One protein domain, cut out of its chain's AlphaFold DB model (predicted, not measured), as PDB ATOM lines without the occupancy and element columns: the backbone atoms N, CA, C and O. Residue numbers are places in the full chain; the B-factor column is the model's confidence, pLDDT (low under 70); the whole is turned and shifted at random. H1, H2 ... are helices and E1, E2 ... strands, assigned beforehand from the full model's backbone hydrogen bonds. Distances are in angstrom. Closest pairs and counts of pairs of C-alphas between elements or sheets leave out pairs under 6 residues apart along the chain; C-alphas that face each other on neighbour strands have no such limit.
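This is residues 139 to 238 of the 247 residues of an uncharacterized protein of Candidatus Collierbacteria bacterium RIFOXYD1_FULL_40_9 (UniProt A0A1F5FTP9). A small sheet of three antiparallel strands, E1, E2 and E3, has two helices, H1 and H2, side by side over one face, with the other face bare of helices. H1 covers E3 and H2 covers part of E1 and E2; the two helices run opposite ways. The 100 printed residues hold two named helices and three named strands in the order E1 H1 E2 E3 H2, a mixed class of helices and strands; across the sheet the order is E1 E2 E3. The whole is compact, with a radius of gyration of the C-alphas of 14.1 A, yet elongated, with spans of 44 by 25 by 19 A.

E1 is residues 139 to 142, 10.2 A long, and begins at C-alpha 139 at (-44.886, -3.778, -1.429). H1 is residues 157 to 173, 24.2 A long, and begins at C-alpha 157 at (-30.583, -9.220, -4.654). E2 is residues 183 to 189, 19.4 A long, and E3 is residues 195 to 201, 17.9 A long. H2 is residues 215 to 236, 31.9 A long, and ends at C-alpha 236 at (-43.755, -13.506, -12.249).

E1, an edge strand, is antiparallel to the inner strand E2 at 161 degrees, with N 139 and O 188 within hydrogen-bond range at 2.8 A. E2 and the other edge strand, E3, form a hairpin at 145 degrees, with N 185 and O 198 at 2.7 A and N 196 and O 187 at 2.8 A. H1 is on the sheet at a height of 9.6 A, over E3, and runs along the strands at 25 degrees to E3 on the local plane; their closest C-alphas, of Val 160 and Lys 196, are 5.9 A apart. H2 is on the same face at a height of 9.6 A, over E1 and E2, and runs slantwise to the strands at 44 degrees to E1 on the local plane, which is fitted to just 6 C-alphas. The closest C-alphas of H2 and E2, of Pro 184 and Phe 229, are 7.0 A apart. H1 and H2 touch at a shallow tilt of 24 degrees, opposite ways; their closest C-alphas, of Asn 172 and Glu 219, are 6.1 A apart. In H1 and H2 every O i to N i+4 pair is within hydrogen-bond range.

The two C-alphas farthest apart, of Glu 191 and Asn 212, are 45.1 A from each other. The printed part has no cut. The links E1 to H1 and E3 to H2 are long, with 14 and 13 residues; H1 to E2 is short and E2 to E3 is tight. Residues 176 to 177 pair antiparallel with residues 206 to 207, outside the named strands. The mean pLDDT of the printed part is 85.4; it is under 70 at residues 145 to 149, 180 to 181 and 208 to 213.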
ATOM      1  N   ILE A 139     -44.099  -2.720  -0.790       89.25
ATOM      2  CA  ILE A 139     -44.886  -3.778  -1.429       89.25
ATOM      3  C   ILE A 139     -44.624  -5.074  -0.664       89.25
ATOM      4  O   ILE A 139     -43.495  -5.320  -0.245       89.25
ATOM      5  N   VAL A 140     -45.653  -5.897  -0.475       88.69
ATOM      6  CA  VAL A 140     -45.542  -7.211   0.170       88.69
ATOM      7  C   VAL A 140     -46.046  -8.262  -0.807       88.69
ATOM      8  O   VAL A 140     -47.203  -8.219  -1.222       88.69
ATOM      9  N   ILE A 141     -45.173  -9.194  -1.179       86.69
ATOM     10  CA  ILE A 141     -45.441 -10.218  -2.190       86.69
ATOM     11  C   ILE A 141     -45.283 -11.591  -1.555       86.69
ATOM     12  O   ILE A 141     -44.338 -11.843  -0.812       86.69
ATOM     13  N   SER A 142     -46.211 -12.486  -1.860       81.50
ATOM     14  CA  SER A 142     -46.185 -13.894  -1.476       81.50
ATOM     15  C   SER A 142     -46.213 -14.770  -2.727       81.50
ATOM     16  O   SER A 142     -46.658 -14.318  -3.782       81.50
ATOM     17  N   ALA A 143     -45.843 -16.046  -2.609       70.25
ATOM     18  CA  ALA A 143     -45.999 -17.010  -3.707       70.25
ATOM     19  C   ALA A 143     -47.467 -17.205  -4.148       70.25
ATOM     20  O   ALA A 143     -47.736 -17.764  -5.206       70.25
ATOM     21  N   THR A 144     -48.421 -16.773  -3.321       71.25
ATOM     22  CA  THR A 144     -49.863 -16.819  -3.593       71.25
ATOM     23  C   THR A 144     -50.431 -15.487  -4.081       71.25
ATOM     24  O   THR A 144     -51.627 -15.404  -4.341       71.25
ATOM     25  N   THR A 145     -49.612 -14.439  -4.198       66.06
ATOM     26  CA  THR A 145     -50.056 -13.133  -4.697       66.06
ATOM     27  C   THR A 145     -50.317 -13.235  -6.201       66.06
ATOM     28  O   THR A 145     -49.407 -13.525  -6.972       66.06
ATOM     29  N   ILE A 146     -51.566 -13.011  -6.615       53.97
ATOM     30  CA  ILE A 146     -51.998 -13.089  -8.017       53.97
ATOM     31  C   ILE A 146     -51.991 -11.678  -8.619       53.97
ATOM     32  O   ILE A 146     -52.774 -10.842  -8.191       53.97
ATOM     33  N   ASP A 147     -51.098 -11.437  -9.585       52.97
ATOM     34  CA  ASP A 147     -51.161 -10.419 -10.650       52.97
ATOM     35  C   ASP A 147     -51.671  -9.007 -10.276       52.97
ATOM     36  O   ASP A 147     -52.515  -8.443 -10.971       52.97
ATOM     37  N   VAL A 148     -51.151  -8.407  -9.197       60.38
ATOM     38  CA  VAL A 148     -51.439  -6.990  -8.847       60.38
ATOM     39  C   VAL A 148     -50.246  -6.060  -9.092       60.38
ATOM     40  O   VAL A 148     -50.419  -4.848  -9.196       60.38
ATOM     41  N   TYR A 149     -49.029  -6.600  -9.176       68.06
ATOM     42  CA  TYR A 149     -47.809  -5.797  -9.216       68.06
ATOM     43  C   TYR A 149     -47.057  -5.982 -10.526       68.06
ATOM     44  O   TYR A 149     -46.895  -7.107 -10.998       68.06
ATOM     45  N   ASP A 150     -46.565  -4.867 -11.062       76.06
ATOM     46  CA  ASP A 150     -45.602  -4.879 -12.153       76.06
ATOM     47  C   ASP A 150     -44.328  -5.618 -11.735       76.06
ATOM     48  O   ASP A 150     -43.976  -5.726 -10.554       76.06
ATOM     49  N   SER A 151     -43.617  -6.106 -12.744       84.75
ATOM     50  CA  SER A 151     -42.297  -6.681 -12.552       84.75
ATOM     51  C   SER A 151     -41.316  -5.642 -11.973       84.75
ATOM     52  O   SER A 151     -41.438  -4.435 -12.199       84.75
ATOM     53  N   PHE A 152     -40.366  -6.102 -11.164       84.81
ATOM     54  CA  PHE A 152     -39.428  -5.285 -10.405       84.81
ATOM     55  C   PHE A 152     -37.994  -5.810 -10.511       84.81
ATOM     56  O   PHE A 152     -37.722  -6.944 -10.905       84.81
ATOM     57  N   GLU A 153     -37.067  -4.958 -10.095       88.81
ATOM     58  CA  GLU A 153     -35.672  -5.294  -9.842       88.81
ATOM     59  C   GLU A 153     -35.373  -5.039  -8.363       88.81
ATOM     60  O   GLU A 153     -35.937  -4.117  -7.768       88.81
ATOM     61  N   LEU A 154     -34.515  -5.869  -7.770       92.50
ATOM     62  CA  LEU A 154     -34.043  -5.692  -6.400       92.50
ATOM     63  C   LEU A 154     -32.649  -5.077  -6.420       92.50
ATOM     64  O   LEU A 154     -31.735  -5.636  -7.025       92.50
ATOM     65  N   SER A 155     -32.464  -3.970  -5.705       95.38
ATOM     66  CA  SER A 155     -31.153  -3.314  -5.593       95.38
ATOM     67  C   SER A 155     -30.157  -4.096  -4.726       95.38
ATOM     68  O   SER A 155     -28.954  -3.873  -4.824       95.38
ATOM     69  N   ASN A 156     -30.648  -5.034  -3.911       96.69
ATOM     70  CA  ASN A 156     -29.888  -5.832  -2.943       96.69
ATOM     71  C   ASN A 156     -30.148  -7.348  -3.105       96.69
ATOM     72  O   ASN A 156     -30.333  -8.085  -2.133       96.69
ATOM     73  N   LEU A 157     -30.234  -7.825  -4.351       94.88
ATOM     74  CA  LEU A 157     -30.583  -9.220  -4.654       94.88
ATOM     75  C   LEU A 157     -29.676 -10.237  -3.935       94.88
ATOM     76  O   LEU A 157     -30.156 -11.255  -3.439       94.88
ATOM     77  N   VAL A 158     -28.373  -9.953  -3.841       95.19
ATOM     78  CA  VAL A 158     -27.401 -10.837  -3.174       95.19
ATOM     79  C   VAL A 158     -27.738 -10.995  -1.692       95.19
ATOM     80  O   VAL A 158     -27.748 -12.110  -1.174       95.19
ATOM     81  N   GLU A 159     -28.071  -9.903  -1.009       96.69
ATOM     82  CA  GLU A 159     -28.484  -9.911   0.390       96.69
ATOM     83  C   GLU A 159     -29.801 -10.664   0.587       96.69
ATOM     84  O   GLU A 159     -29.961 -11.368   1.585       96.69
ATOM     85  N   VAL A 160     -30.739 -10.548  -0.356       95.81
ATOM     86  CA  VAL A 160     -32.016 -11.276  -0.318       95.81
ATOM     87  C   VAL A 160     -31.795 -12.786  -0.491       95.81
ATOM     88  O   VAL A 160     -32.382 -13.569   0.257       95.81
ATOM     89  N   ASN A 161     -30.892 -13.203  -1.383       95.44
ATOM     90  CA  ASN A 161     -30.508 -14.613  -1.546       95.44
ATOM     91  C   ASN A 161     -29.813 -15.174  -0.303       95.44
ATOM     92  O   ASN A 161     -30.112 -16.289   0.136       95.44
ATOM     93  N   ASN A 162     -28.936 -14.380   0.314       96.25
ATOM     94  CA  ASN A 162     -28.309 -14.753   1.578       96.25
ATOM     95  C   ASN A 162     -29.363 -14.917   2.683       96.25
ATOM     96  O   ASN A 162     -29.350 -15.921   3.384       96.25
ATOM     97  N   GLN A 163     -30.344 -14.011   2.784       95.88
ATOM     98  CA  GLN A 163     -31.446 -14.150   3.745       95.88
ATOM     99  C   GLN A 163     -32.273 -15.419   3.518       95.88
ATOM    100  O   GLN A 163     -32.643 -16.082   4.486       95.88
ATOM    101  N   LEU A 164     -32.581 -15.763   2.264       94.31
ATOM    102  CA  LEU A 164     -33.343 -16.972   1.952       94.31
ATOM    103  C   LEU A 164     -32.579 -18.236   2.372       94.31
ATOM    104  O   LEU A 164     -33.153 -19.138   2.986       94.31
ATOM    105  N   SER A 165     -31.276 -18.257   2.090       95.75
ATOM    106  CA  SER A 165     -30.367 -19.352   2.444       95.75
ATOM    107  C   SER A 165     -30.202 -19.479   3.962       95.75
ATOM    108  O   SER A 165     -30.329 -20.571   4.512       95.75
ATOM    109  N   ASP A 166     -30.041 -18.359   4.667       96.06
ATOM    110  CA  ASP A 166     -29.963 -18.319   6.130       96.06
ATOM    111  C   ASP A 166     -31.250 -18.837   6.782       96.06
ATOM    112  O   ASP A 166     -31.200 -19.562   7.778       96.06
ATOM    113  N   ILE A 167     -32.422 -18.488   6.233       95.19
ATOM    114  CA  ILE A 167     -33.712 -19.014   6.700       95.19
ATOM    115  C   ILE A 167     -33.741 -20.534   6.543       95.19
ATOM    116  O   ILE A 167     -34.078 -21.229   7.503       95.19
ATOM    117  N   PHE A 168     -33.369 -21.050   5.369       94.88
ATOM    118  CA  PHE A 168     -33.305 -22.487   5.107       94.88
ATOM    119  C   PHE A 168     -32.392 -23.200   6.117       94.88
ATOM    120  O   PHE A 168     -32.831 -24.120   6.812       94.88
ATOM    121  N   GLN A 169     -31.159 -22.719   6.282       94.62
ATOM    122  CA  GLN A 169     -30.195 -23.286   7.225       94.62
ATOM    123  C   GLN A 169     -30.716 -23.243   8.668       94.62
ATOM    124  O   GLN A 169     -30.674 -24.255   9.371       94.62
ATOM    125  N   LYS A 170     -31.276 -22.112   9.117       94.81
ATOM    126  CA  LYS A 170     -31.829 -21.968  10.475       94.81
ATOM    127  C   LYS A 170     -33.001 -22.909  10.732       94.81
ATOM    128  O   LYS A 170     -33.078 -23.464  11.830       94.81
ATOM    129  N   LEU A 171     -33.892 -23.111   9.761       93.12
ATOM    130  CA  LEU A 171     -34.995 -24.067   9.882       93.12
ATOM    131  C   LEU A 171     -34.462 -25.487  10.100       93.12
ATOM    132  O   LEU A 171     -34.869 -26.155  11.051       93.12
ATOM    133  N   ASN A 172     -33.497 -25.917   9.287       92.12
ATOM    134  CA  ASN A 172     -32.938 -27.267   9.355       92.12
ATOM    135  C   ASN A 172     -32.116 -27.497  10.630       92.12
ATOM    136  O   ASN A 172     -32.328 -28.493  11.324       92.12
ATOM    137  N   LEU A 173     -31.246 -26.548  10.996       92.69
ATOM    138  CA  LEU A 173     -30.430 -26.605  12.218       92.69
ATOM    139  C   LEU A 173     -31.286 -26.701  13.485       92.69
ATOM    140  O   LEU A 173     -30.926 -27.395  14.434       92.69
ATOM    141  N   ASN A 174     -32.440 -26.029  13.497       91.88
ATOM    142  CA  ASN A 174     -33.362 -26.035  14.632       91.88
ATOM    143  C   ASN A 174     -34.468 -27.091  14.504       91.88
ATOM    144  O   ASN A 174     -35.396 -27.114  15.316       91.88
ATOM    145  N   SER A 175     -34.371 -27.974  13.505       90.88
ATOM    146  CA  SER A 175     -35.337 -29.037  13.247       90.88
ATOM    147  C   SER A 175     -36.791 -28.522  13.174       90.88
ATOM    148  O   SER A 175     -37.700 -29.043  13.832       90.88
ATOM    149  N   VAL A 176     -36.994 -27.451  12.404       91.81
ATOM    150  CA  VAL A 176     -38.284 -26.799  12.150       91.81
ATOM    151  C   VAL A 176     -38.707 -27.071  10.715       91.81
ATOM    152  O   VAL A 176     -37.961 -26.794   9.780       91.81
ATOM    153  N   ARG A 177     -39.924 -27.579  10.537       90.06
ATOM    154  CA  ARG A 177     -40.527 -27.861   9.236       90.06
ATOM    155  C   ARG A 177     -41.588 -26.815   8.911       90.06
ATOM    156  O   ARG A 177     -42.502 -26.608   9.714       90.06
ATOM    157  N   LEU A 178     -41.511 -26.225   7.722       87.56
ATOM    158  CA  LEU A 178     -42.605 -25.424   7.166       87.56
ATOM    159  C   LEU A 178     -43.712 -26.325   6.599       87.56
ATOM    160  O   LEU A 178     -43.449 -27.366   5.988       87.56
ATOM    161  N   GLY A 179     -44.966 -25.932   6.799       79.56
ATOM    162  CA  GLY A 179     -46.110 -26.571   6.162       79.56
ATOM    163  C   GLY A 179     -46.240 -26.183   4.687       79.56
ATOM    164  O   GLY A 179     -45.771 -25.135   4.257       79.56
ATOM    165  N   SER A 180     -46.951 -26.996   3.901       67.56
ATOM    166  CA  SER A 180     -47.104 -26.818   2.442       67.56
ATOM    167  C   SER A 180     -47.781 -25.511   1.996       67.56
ATOM    168  O   SER A 180     -47.752 -25.188   0.811       67.56
ATOM    169  N   TYR A 181     -48.416 -24.796   2.927       65.50
ATOM    170  CA  TYR A 181     -49.086 -23.510   2.708       65.50
ATOM    171  C   TYR A 181     -48.468 -22.384   3.541       65.50
ATOM    172  O   TYR A 181     -49.038 -21.300   3.590       65.50
ATOM    173  N   ASP A 182     -47.349 -22.637   4.224       73.44
ATOM    174  CA  ASP A 182     -46.653 -21.583   4.949       73.44
ATOM    175  C   ASP A 182     -45.807 -20.798   3.944       73.44
ATOM    176  O   ASP A 182     -44.894 -21.348   3.325       73.44
ATOM    177  N   VAL A 183     -46.145 -19.526   3.735       70.44
ATOM    178  CA  VAL A 183     -45.583 -18.733   2.636       70.44
ATOM    179  C   VAL A 183     -44.683 -17.627   3.197       70.44
ATOM    180  O   VAL A 183     -45.138 -16.805   4.004       70.44
ATOM    181  N   PRO A 184     -43.401 -17.576   2.788       87.38
ATOM    182  CA  PRO A 184     -42.570 -16.398   2.980       87.38
ATOM    183  C   PRO A 184     -43.152 -15.188   2.242       87.38
ATOM    184  O   PRO A 184     -43.793 -15.317   1.201       87.38
ATOM    185  N   PHE A 185     -42.885 -13.994   2.752       90.94
ATOM    186  CA  PHE A 185     -43.138 -12.745   2.054       90.94
ATOM    187  C   PHE A 185     -41.823 -12.101   1.636       90.94
ATOM    188  O   PHE A 185     -40.891 -12.015   2.440       90.94
ATOM    189  N   LEU A 186     -41.790 -11.589   0.409       92.81
ATOM    190  CA  LEU A 186     -40.815 -10.604  -0.035       92.81
ATOM    191  C   LEU A 186     -41.407  -9.209   0.189       92.81
ATOM    192  O   LEU A 186     -42.448  -8.866  -0.369       92.81
ATOM    193  N   ILE A 187     -40.744  -8.413   1.019       93.44
ATOM    194  CA  ILE A 187     -41.086  -7.015   1.272       93.44
ATOM    195  C   ILE A 187     -40.122  -6.147   0.478       93.44
ATOM    196  O   ILE A 187     -38.915  -6.304   0.635       93.44
ATOM    197  N   ILE A 188     -40.645  -5.227  -0.325       93.38
ATOM    198  CA  ILE A 188     -39.851  -4.382  -1.220       93.38
ATOM    199  C   ILE A 188     -40.150  -2.923  -0.923       93.38
ATOM    200  O   ILE A 188     -41.305  -2.495  -0.963       93.38
ATOM    201  N   ASP A 189     -39.119  -2.140  -0.647       94.31
ATOM    202  CA  ASP A 189     -39.248  -0.691  -0.557       94.31
ATOM    203  C   ASP A 189     -39.421  -0.076  -1.955       94.31
ATOM    204  O   ASP A 189     -38.630  -0.317  -2.869       94.31
ATOM    205  N   LYS A 190     -40.494   0.704  -2.149       92.06
ATOM    206  CA  LYS A 190     -40.864   1.226  -3.476       92.06
ATOM    207  C   LYS A 190     -39.832   2.201  -4.045       92.06
ATOM    208  O   LYS A 190     -39.730   2.286  -5.272       92.06
ATOM    209  N   GLU A 191     -39.111   2.917  -3.185       93.75
ATOM    210  CA  GLU A 191     -38.154   3.963  -3.556       93.75
ATOM    211  C   GLU A 191     -36.760   3.376  -3.778       93.75
ATOM    212  O   GLU A 191     -36.193   3.508  -4.859       93.75
ATOM    213  N   THR A 192     -36.235   2.675  -2.775       95.75
ATOM    214  CA  THR A 192     -34.858   2.147  -2.779       95.75
ATOM    215  C   THR A 192     -34.713   0.824  -3.526       95.75
ATOM    216  O   THR A 192     -33.595   0.418  -3.844       95.75
ATOM    217  N   LYS A 193     -35.836   0.141  -3.796       93.69
ATOM    218  CA  LYS A 193     -35.890  -1.213  -4.371       93.69
ATOM    219  C   LYS A 193     -35.202  -2.284  -3.520       93.69
ATOM    220  O   LYS A 193     -34.942  -3.380  -4.008       93.69
ATOM    221  N   GLU A 194     -34.934  -1.991  -2.248       96.44
ATOM    222  CA  GLU A 194     -34.389  -2.975  -1.320       96.44
ATOM    223  C   GLU A 194     -35.467  -3.993  -0.932       96.44
ATOM    224  O   GLU A 194     -36.571  -3.636  -0.505       96.44
ATOM    225  N   GLY A 195     -35.128  -5.272  -1.074       95.25
ATOM    226  CA  GLY A 195     -35.930  -6.417  -0.677       95.25
ATOM    227  C   GLY A 195     -35.549  -6.961   0.699       95.25
ATOM    228  O   GLY A 195     -34.408  -6.852   1.158       95.25
ATOM    229  N   LYS A 196     -36.513  -7.605   1.356       95.94
ATOM    230  CA  LYS A 196     -36.311  -8.387   2.578       95.94
ATOM    231  C   LYS A 196     -37.273  -9.564   2.635       95.94
ATOM    232  O   LYS A 196     -38.452  -9.404   2.327       95.94
ATOM    233  N   ILE A 197     -36.798 -10.708   3.118       94.06
ATOM    234  CA  ILE A 197     -37.638 -11.890   3.327       94.06
ATOM    235  C   ILE A 197     -38.097 -11.956   4.779       94.06
ATOM    236  O   ILE A 197     -37.314 -11.768   5.715       94.06
ATOM    237  N   ILE A 198     -39.381 -12.241   4.976       93.25
ATOM    238  CA  ILE A 198     -39.928 -12.610   6.279       93.25
ATOM    239  C   ILE A 198     -40.852 -13.820   6.139       93.25
ATOM    240  O   ILE A 198     -41.464 -14.010   5.097       93.25
ATOM    241  N   LEU A 199     -41.034 -14.605   7.195       89.94
ATOM    242  CA  LEU A 199     -42.105 -15.601   7.245       89.94
ATOM    243  C   LEU A 199     -43.347 -14.977   7.890       89.94
ATOM    244  O   LEU A 199     -43.279 -14.484   9.021       89.94
ATOM    245  N   GLY A 200     -44.463 -14.945   7.157       80.62
ATOM    246  CA  GLY A 200     -45.646 -14.184   7.565       80.62
ATOM    247  C   GLY A 200     -46.944 -14.979   7.660       80.62
ATOM    248  O   GLY A 200     -47.709 -14.745   8.597       80.62
ATOM    249  N   ASP A 201     -47.187 -15.936   6.763       75.94
ATOM    250  CA  ASP A 201     -48.335 -16.843   6.872       75.94
ATOM    251  C   ASP A 201     -47.841 -18.214   7.343       75.94
ATOM    252  O   ASP A 201     -47.251 -18.960   6.574       75.94
ATOM    253  N   LEU A 202     -47.975 -18.488   8.645       77.81
ATOM    254  CA  LEU A 202     -47.347 -19.627   9.332       77.81
ATOM    255  C   LEU A 202     -48.377 -20.436  10.127       77.81
ATOM    256  O   LEU A 202     -48.384 -20.436  11.366       77.81
ATOM    257  N   GLY A 203     -49.299 -21.086   9.428       72.56
ATOM    258  CA  GLY A 203     -50.376 -21.838  10.058       72.56
ATOM    259  C   GLY A 203     -50.026 -23.287  10.388       72.56
ATOM    260  O   GLY A 203     -50.649 -23.834  11.303       72.56
ATOM    261  N   ASN A 204     -49.043 -23.894   9.712       78.38
ATOM    262  CA  ASN A 204     -48.776 -25.339   9.761       78.38
ATOM    263  C   ASN A 204     -47.305 -25.706  10.049       78.38
ATOM    264  O   ASN A 204     -46.852 -26.791   9.686       78.38
ATOM    265  N   VAL A 205     -46.580 -24.832  10.749       85.94
ATOM    266  CA  VAL A 205     -45.187 -25.077  11.151       85.94
ATOM    267  C   VAL A 205     -45.098 -26.164  12.228       85.94
ATOM    268  O   VAL A 205     -45.752 -26.076  13.275       85.94
ATOM    269  N   SER A 206     -44.211 -27.136  12.014       86.19
ATOM    270  CA  SER A 206     -43.886 -28.204  12.966       86.19
ATOM    271  C   SER A 206     -42.489 -28.016  13.557       86.19
ATOM    272  O   SER A 206     -41.533 -27.709  12.855       86.19
ATOM    273  N   PHE A 207     -42.356 -28.251  14.862       84.31
ATOM    274  CA  PHE A 207     -41.073 -28.254  15.577       84.31
ATOM    275  C   PHE A 207     -40.758 -29.688  16.020       84.31
ATOM    276  O   PHE A 207     -41.680 -30.394  16.435       84.31
ATOM    277  N   LYS A 208     -39.481 -30.101  15.996       69.56
ATOM    278  CA  LYS A 208     -38.990 -31.462  16.331       69.56
ATOM    279  C   LYS A 208     -39.650 -32.135  17.531       69.56
ATOM    280  O   LYS A 208     -39.917 -33.328  17.501       69.56
ATOM    281  N   ASN A 209     -39.972 -31.372  18.574       58.34
ATOM    282  CA  ASN A 209     -40.626 -31.897  19.777       58.34
ATOM    283  C   ASN A 209     -42.044 -32.458  19.518       58.34
ATOM    284  O   ASN A 209     -42.687 -32.919  20.459       58.34
ATOM    285  N   LYS A 210     -42.555 -32.383  18.281       56.28
ATOM    286  CA  LYS A 210     -43.876 -32.868  17.868       56.28
ATOM    287  C   LYS A 210     -43.850 -33.953  16.785       56.28
ATOM    288  O   LYS A 210     -44.826 -34.687  16.696       56.28
ATOM    289  N   GLU A 211     -42.790 -34.069  15.983       59.88
ATOM    290  CA  GLU A 211     -42.725 -34.999  14.845       59.88
ATOM    291  C   GLU A 211     -41.293 -35.531  14.643       59.88
ATOM    292  O   GLU A 211     -40.323 -34.772  14.684       59.88
ATOM    293  N   ASN A 212     -41.162 -36.841  14.400       63.19
ATOM    294  CA  ASN A 212     -39.883 -37.506  14.133       63.19
ATOM    295  C   ASN A 212     -39.578 -37.489  12.625       63.19
ATOM    296  O   ASN A 212     -39.907 -38.442  11.921       63.19
ATOM    297  N   PHE A 213     -38.946 -36.425  12.127       69.00
ATOM    298  CA  PHE A 213     -38.372 -36.408  10.773       69.00
ATOM    299  C   PHE A 213     -36.892 -36.802  10.808       69.00
ATOM    300  O   PHE A 213     -36.175 -36.424  11.739       69.00
ATOM    301  N   SER A 214     -36.424 -37.530   9.789       84.50
ATOM    302  CA  SER A 214     -34.988 -37.587   9.506       84.50
ATOM    303  C   SER A 214     -34.506 -36.210   9.039       84.50
ATOM    304  O   SER A 214     -35.289 -35.423   8.502       84.50
ATOM    305  N   GLN A 215     -33.220 -35.921   9.250       84.81
ATOM    306  CA  GLN A 215     -32.623 -34.654   8.830       84.81
ATOM    307  C   GLN A 215     -32.742 -34.463   7.308       84.81
ATOM    308  O   GLN A 215     -33.207 -33.419   6.868       84.81
ATOM    309  N   ASP A 216     -32.456 -35.508   6.529       87.62
ATOM    310  CA  ASP A 216     -32.539 -35.472   5.063       87.62
ATOM    311  C   ASP A 216     -33.958 -35.149   4.564       87.62
ATOM    312  O   ASP A 216     -34.142 -34.319   3.677       87.62
ATOM    313  N   LEU A 217     -34.983 -35.763   5.171       87.19
ATOM    314  CA  LEU A 217     -36.378 -35.504   4.801       87.19
ATOM    315  C   LEU A 217     -36.800 -34.080   5.183       87.19
ATOM    316  O   LEU A 217     -37.569 -33.445   4.464       87.19
ATOM    317  N   LEU A 218     -36.322 -33.573   6.321       88.31
ATOM    318  CA  LEU A 218     -36.586 -32.200   6.734       88.31
ATOM    319  C   LEU A 218     -35.991 -31.198   5.738       88.31
ATOM    320  O   LEU A 218     -36.686 -30.268   5.322       88.31
ATOM    321  N   GLU A 219     -34.732 -31.407   5.357       90.69
ATOM    322  CA  GLU A 219     -34.017 -30.570   4.395       90.69
ATOM    323  C   GLU A 219     -34.715 -30.574   3.035       90.69
ATOM    324  O   GLU A 219     -34.985 -29.504   2.494       90.69
ATOM    325  N   GLU A 220     -35.113 -31.747   2.529       91.12
ATOM    326  CA  GLU A 220     -35.864 -31.869   1.275       91.12
ATOM    327  C   GLU A 220     -37.182 -31.077   1.317       91.12
ATOM    328  O   GLU A 220     -37.496 -30.309   0.402       91.12
ATOM    329  N   LEU A 221     -37.964 -31.236   2.390       88.94
ATOM    330  CA  LEU A 221     -39.271 -30.589   2.522       88.94
ATOM    331  C   LEU A 221     -39.154 -29.065   2.631       88.94
ATOM    332  O   LEU A 221     -39.923 -28.345   1.987       88.94
ATOM    333  N   ASN A 222     -38.201 -28.571   3.424       91.12
ATOM    334  CA  ASN A 222     -37.961 -27.138   3.567       91.12
ATOM    335  C   ASN A 222     -37.408 -26.530   2.272       91.12
ATOM    336  O   ASN A 222     -37.860 -25.452   1.879       91.12
ATOM    337  N   LEU A 223     -36.494 -27.229   1.586       91.75
ATOM    338  CA  LEU A 223     -35.941 -26.788   0.306       91.75
ATOM    339  C   LEU A 223     -37.064 -26.637  -0.716       91.75
ATOM    340  O   LEU A 223     -37.232 -25.567  -1.287       91.75
ATOM    341  N   LYS A 224     -37.907 -27.664  -0.865       89.44
ATOM    342  CA  LYS A 224     -39.044 -27.646  -1.792       89.44
ATOM    343  C   LYS A 224     -40.015 -26.495  -1.520       89.44
ATOM    344  O   LYS A 224     -40.509 -25.874  -2.460       89.44
ATOM    345  N   GLY A 225     -40.313 -26.216  -0.249       86.06
ATOM    346  CA  GLY A 225     -41.217 -25.130   0.138       86.06
ATOM    347  C   GLY A 225     -40.667 -23.747  -0.220       86.06
ATOM    348  O   GLY A 225     -41.357 -22.949  -0.855       86.06
ATOM    349  N   LEU A 226     -39.413 -23.478   0.150       90.50
ATOM    350  CA  LEU A 226     -38.764 -22.190  -0.107       90.50
ATOM    351  C   LEU A 226     -38.404 -22.001  -1.586       90.50
ATOM    352  O   LEU A 226     -38.534 -20.894  -2.107       90.50
ATOM    353  N   GLN A 227     -38.022 -23.072  -2.281       90.06
ATOM    354  CA  GLN A 227     -37.722 -23.040  -3.708       90.06
ATOM    355  C   GLN A 227     -38.970 -22.715  -4.527       90.06
ATOM    356  O   GLN A 227     -38.914 -21.851  -5.392       90.06
ATOM    357  N   LYS A 228     -40.128 -23.297  -4.188       88.00
ATOM    358  CA  LYS A 228     -41.396 -22.922  -4.826       88.00
ATOM    359  C   LYS A 228     -41.697 -21.428  -4.662       88.00
ATOM    360  O   LYS A 228     -42.191 -20.796  -5.588       88.00
ATOM    361  N   PHE A 229     -41.418 -20.857  -3.489       88.75
ATOM    362  CA  PHE A 229     -41.564 -19.416  -3.283       88.75
ATOM    363  C   PHE A 229     -40.634 -18.617  -4.203       88.75
ATOM    364  O   PHE A 229     -41.105 -17.709  -4.884       88.75
ATOM    365  N   ALA A 230     -39.352 -18.976  -4.263       90.62
ATOM    366  CA  ALA A 230     -38.385 -18.314  -5.131       90.62
ATOM    367  C   ALA A 230     -38.790 -18.399  -6.613       90.62
ATOM    368  O   ALA A 230     -38.861 -17.373  -7.283       90.62
ATOM    369  N   GLU A 231     -39.155 -19.590  -7.091       89.69
ATOM    370  CA  GLU A 231     -39.595 -19.840  -8.468       89.69
ATOM    371  C   GLU A 231     -40.797 -18.975  -8.865       89.69
ATOM    372  O   GLU A 231     -40.803 -18.384  -9.946       89.69
ATOM    373  N   GLU A 232     -41.807 -18.857  -7.996       87.62
ATOM    374  CA  GLU A 232     -42.976 -18.014  -8.271       87.62
ATOM    375  C   GLU A 232     -42.607 -16.526  -8.338       87.62
ATOM    376  O   GLU A 232     -43.119 -15.811  -9.200       87.62
ATOM    377  N   ILE A 233     -41.690 -16.054  -7.484       88.25
ATOM    378  CA  ILE A 233     -41.215 -14.666  -7.534       88.25
ATOM    379  C   ILE A 233     -40.391 -14.404  -8.802       88.25
ATOM    380  O   ILE A 233     -40.644 -13.419  -9.501       88.25
ATOM    381  N   ASN A 234     -39.457 -15.300  -9.126       89.81
ATOM    382  CA  ASN A 234     -38.583 -15.201 -10.295       89.81
ATOM    383  C   ASN A 234     -39.390 -15.173 -11.588       89.81
ATOM    384  O   ASN A 234     -39.193 -14.313 -12.438       89.81
ATOM    385  N   LYS A 235     -40.350 -16.093 -11.715       85.81
ATOM    386  CA  LYS A 235     -41.162 -16.233 -12.923       85.81
ATOM    387  C   LYS A 235     -42.065 -15.028 -13.171       85.81
ATOM    388  O   LYS A 235     -42.308 -14.685 -14.326       85.81
ATOM    389  N   ARG A 236     -42.654 -14.470 -12.113       81.19
ATOM    390  CA  ARG A 236     -43.755 -13.506 -12.249       81.19
ATOM    391  C   ARG A 236     -43.320 -12.064 -12.115       81.19
ATOM    392  O   ARG A 236     -43.951 -11.202 -12.717       81.19
ATOM    393  N   PHE A 237     -42.291 -11.800 -11.318       81.31
ATOM    394  CA  PHE A 237     -42.014 -10.435 -10.906       81.31
ATOM    395  C   PHE A 237     -40.565  -9.996 -11.103       81.31
ATOM    396  O   PHE A 237     -40.362  -8.823 -11.378       81.31
ATOM    397  N   LEU A 238     -39.560 -10.864 -10.991       82.94
ATOM    398  CA  LEU A 238     -38.163 -10.420 -11.058       82.94
ATOM    399  C   LEU A 238     -37.669 -10.300 -12.514       82.94
ATOM    400  O   LEU A 238     -37.710 -11.270 -13.264       82.94
TER     401      LEU A 238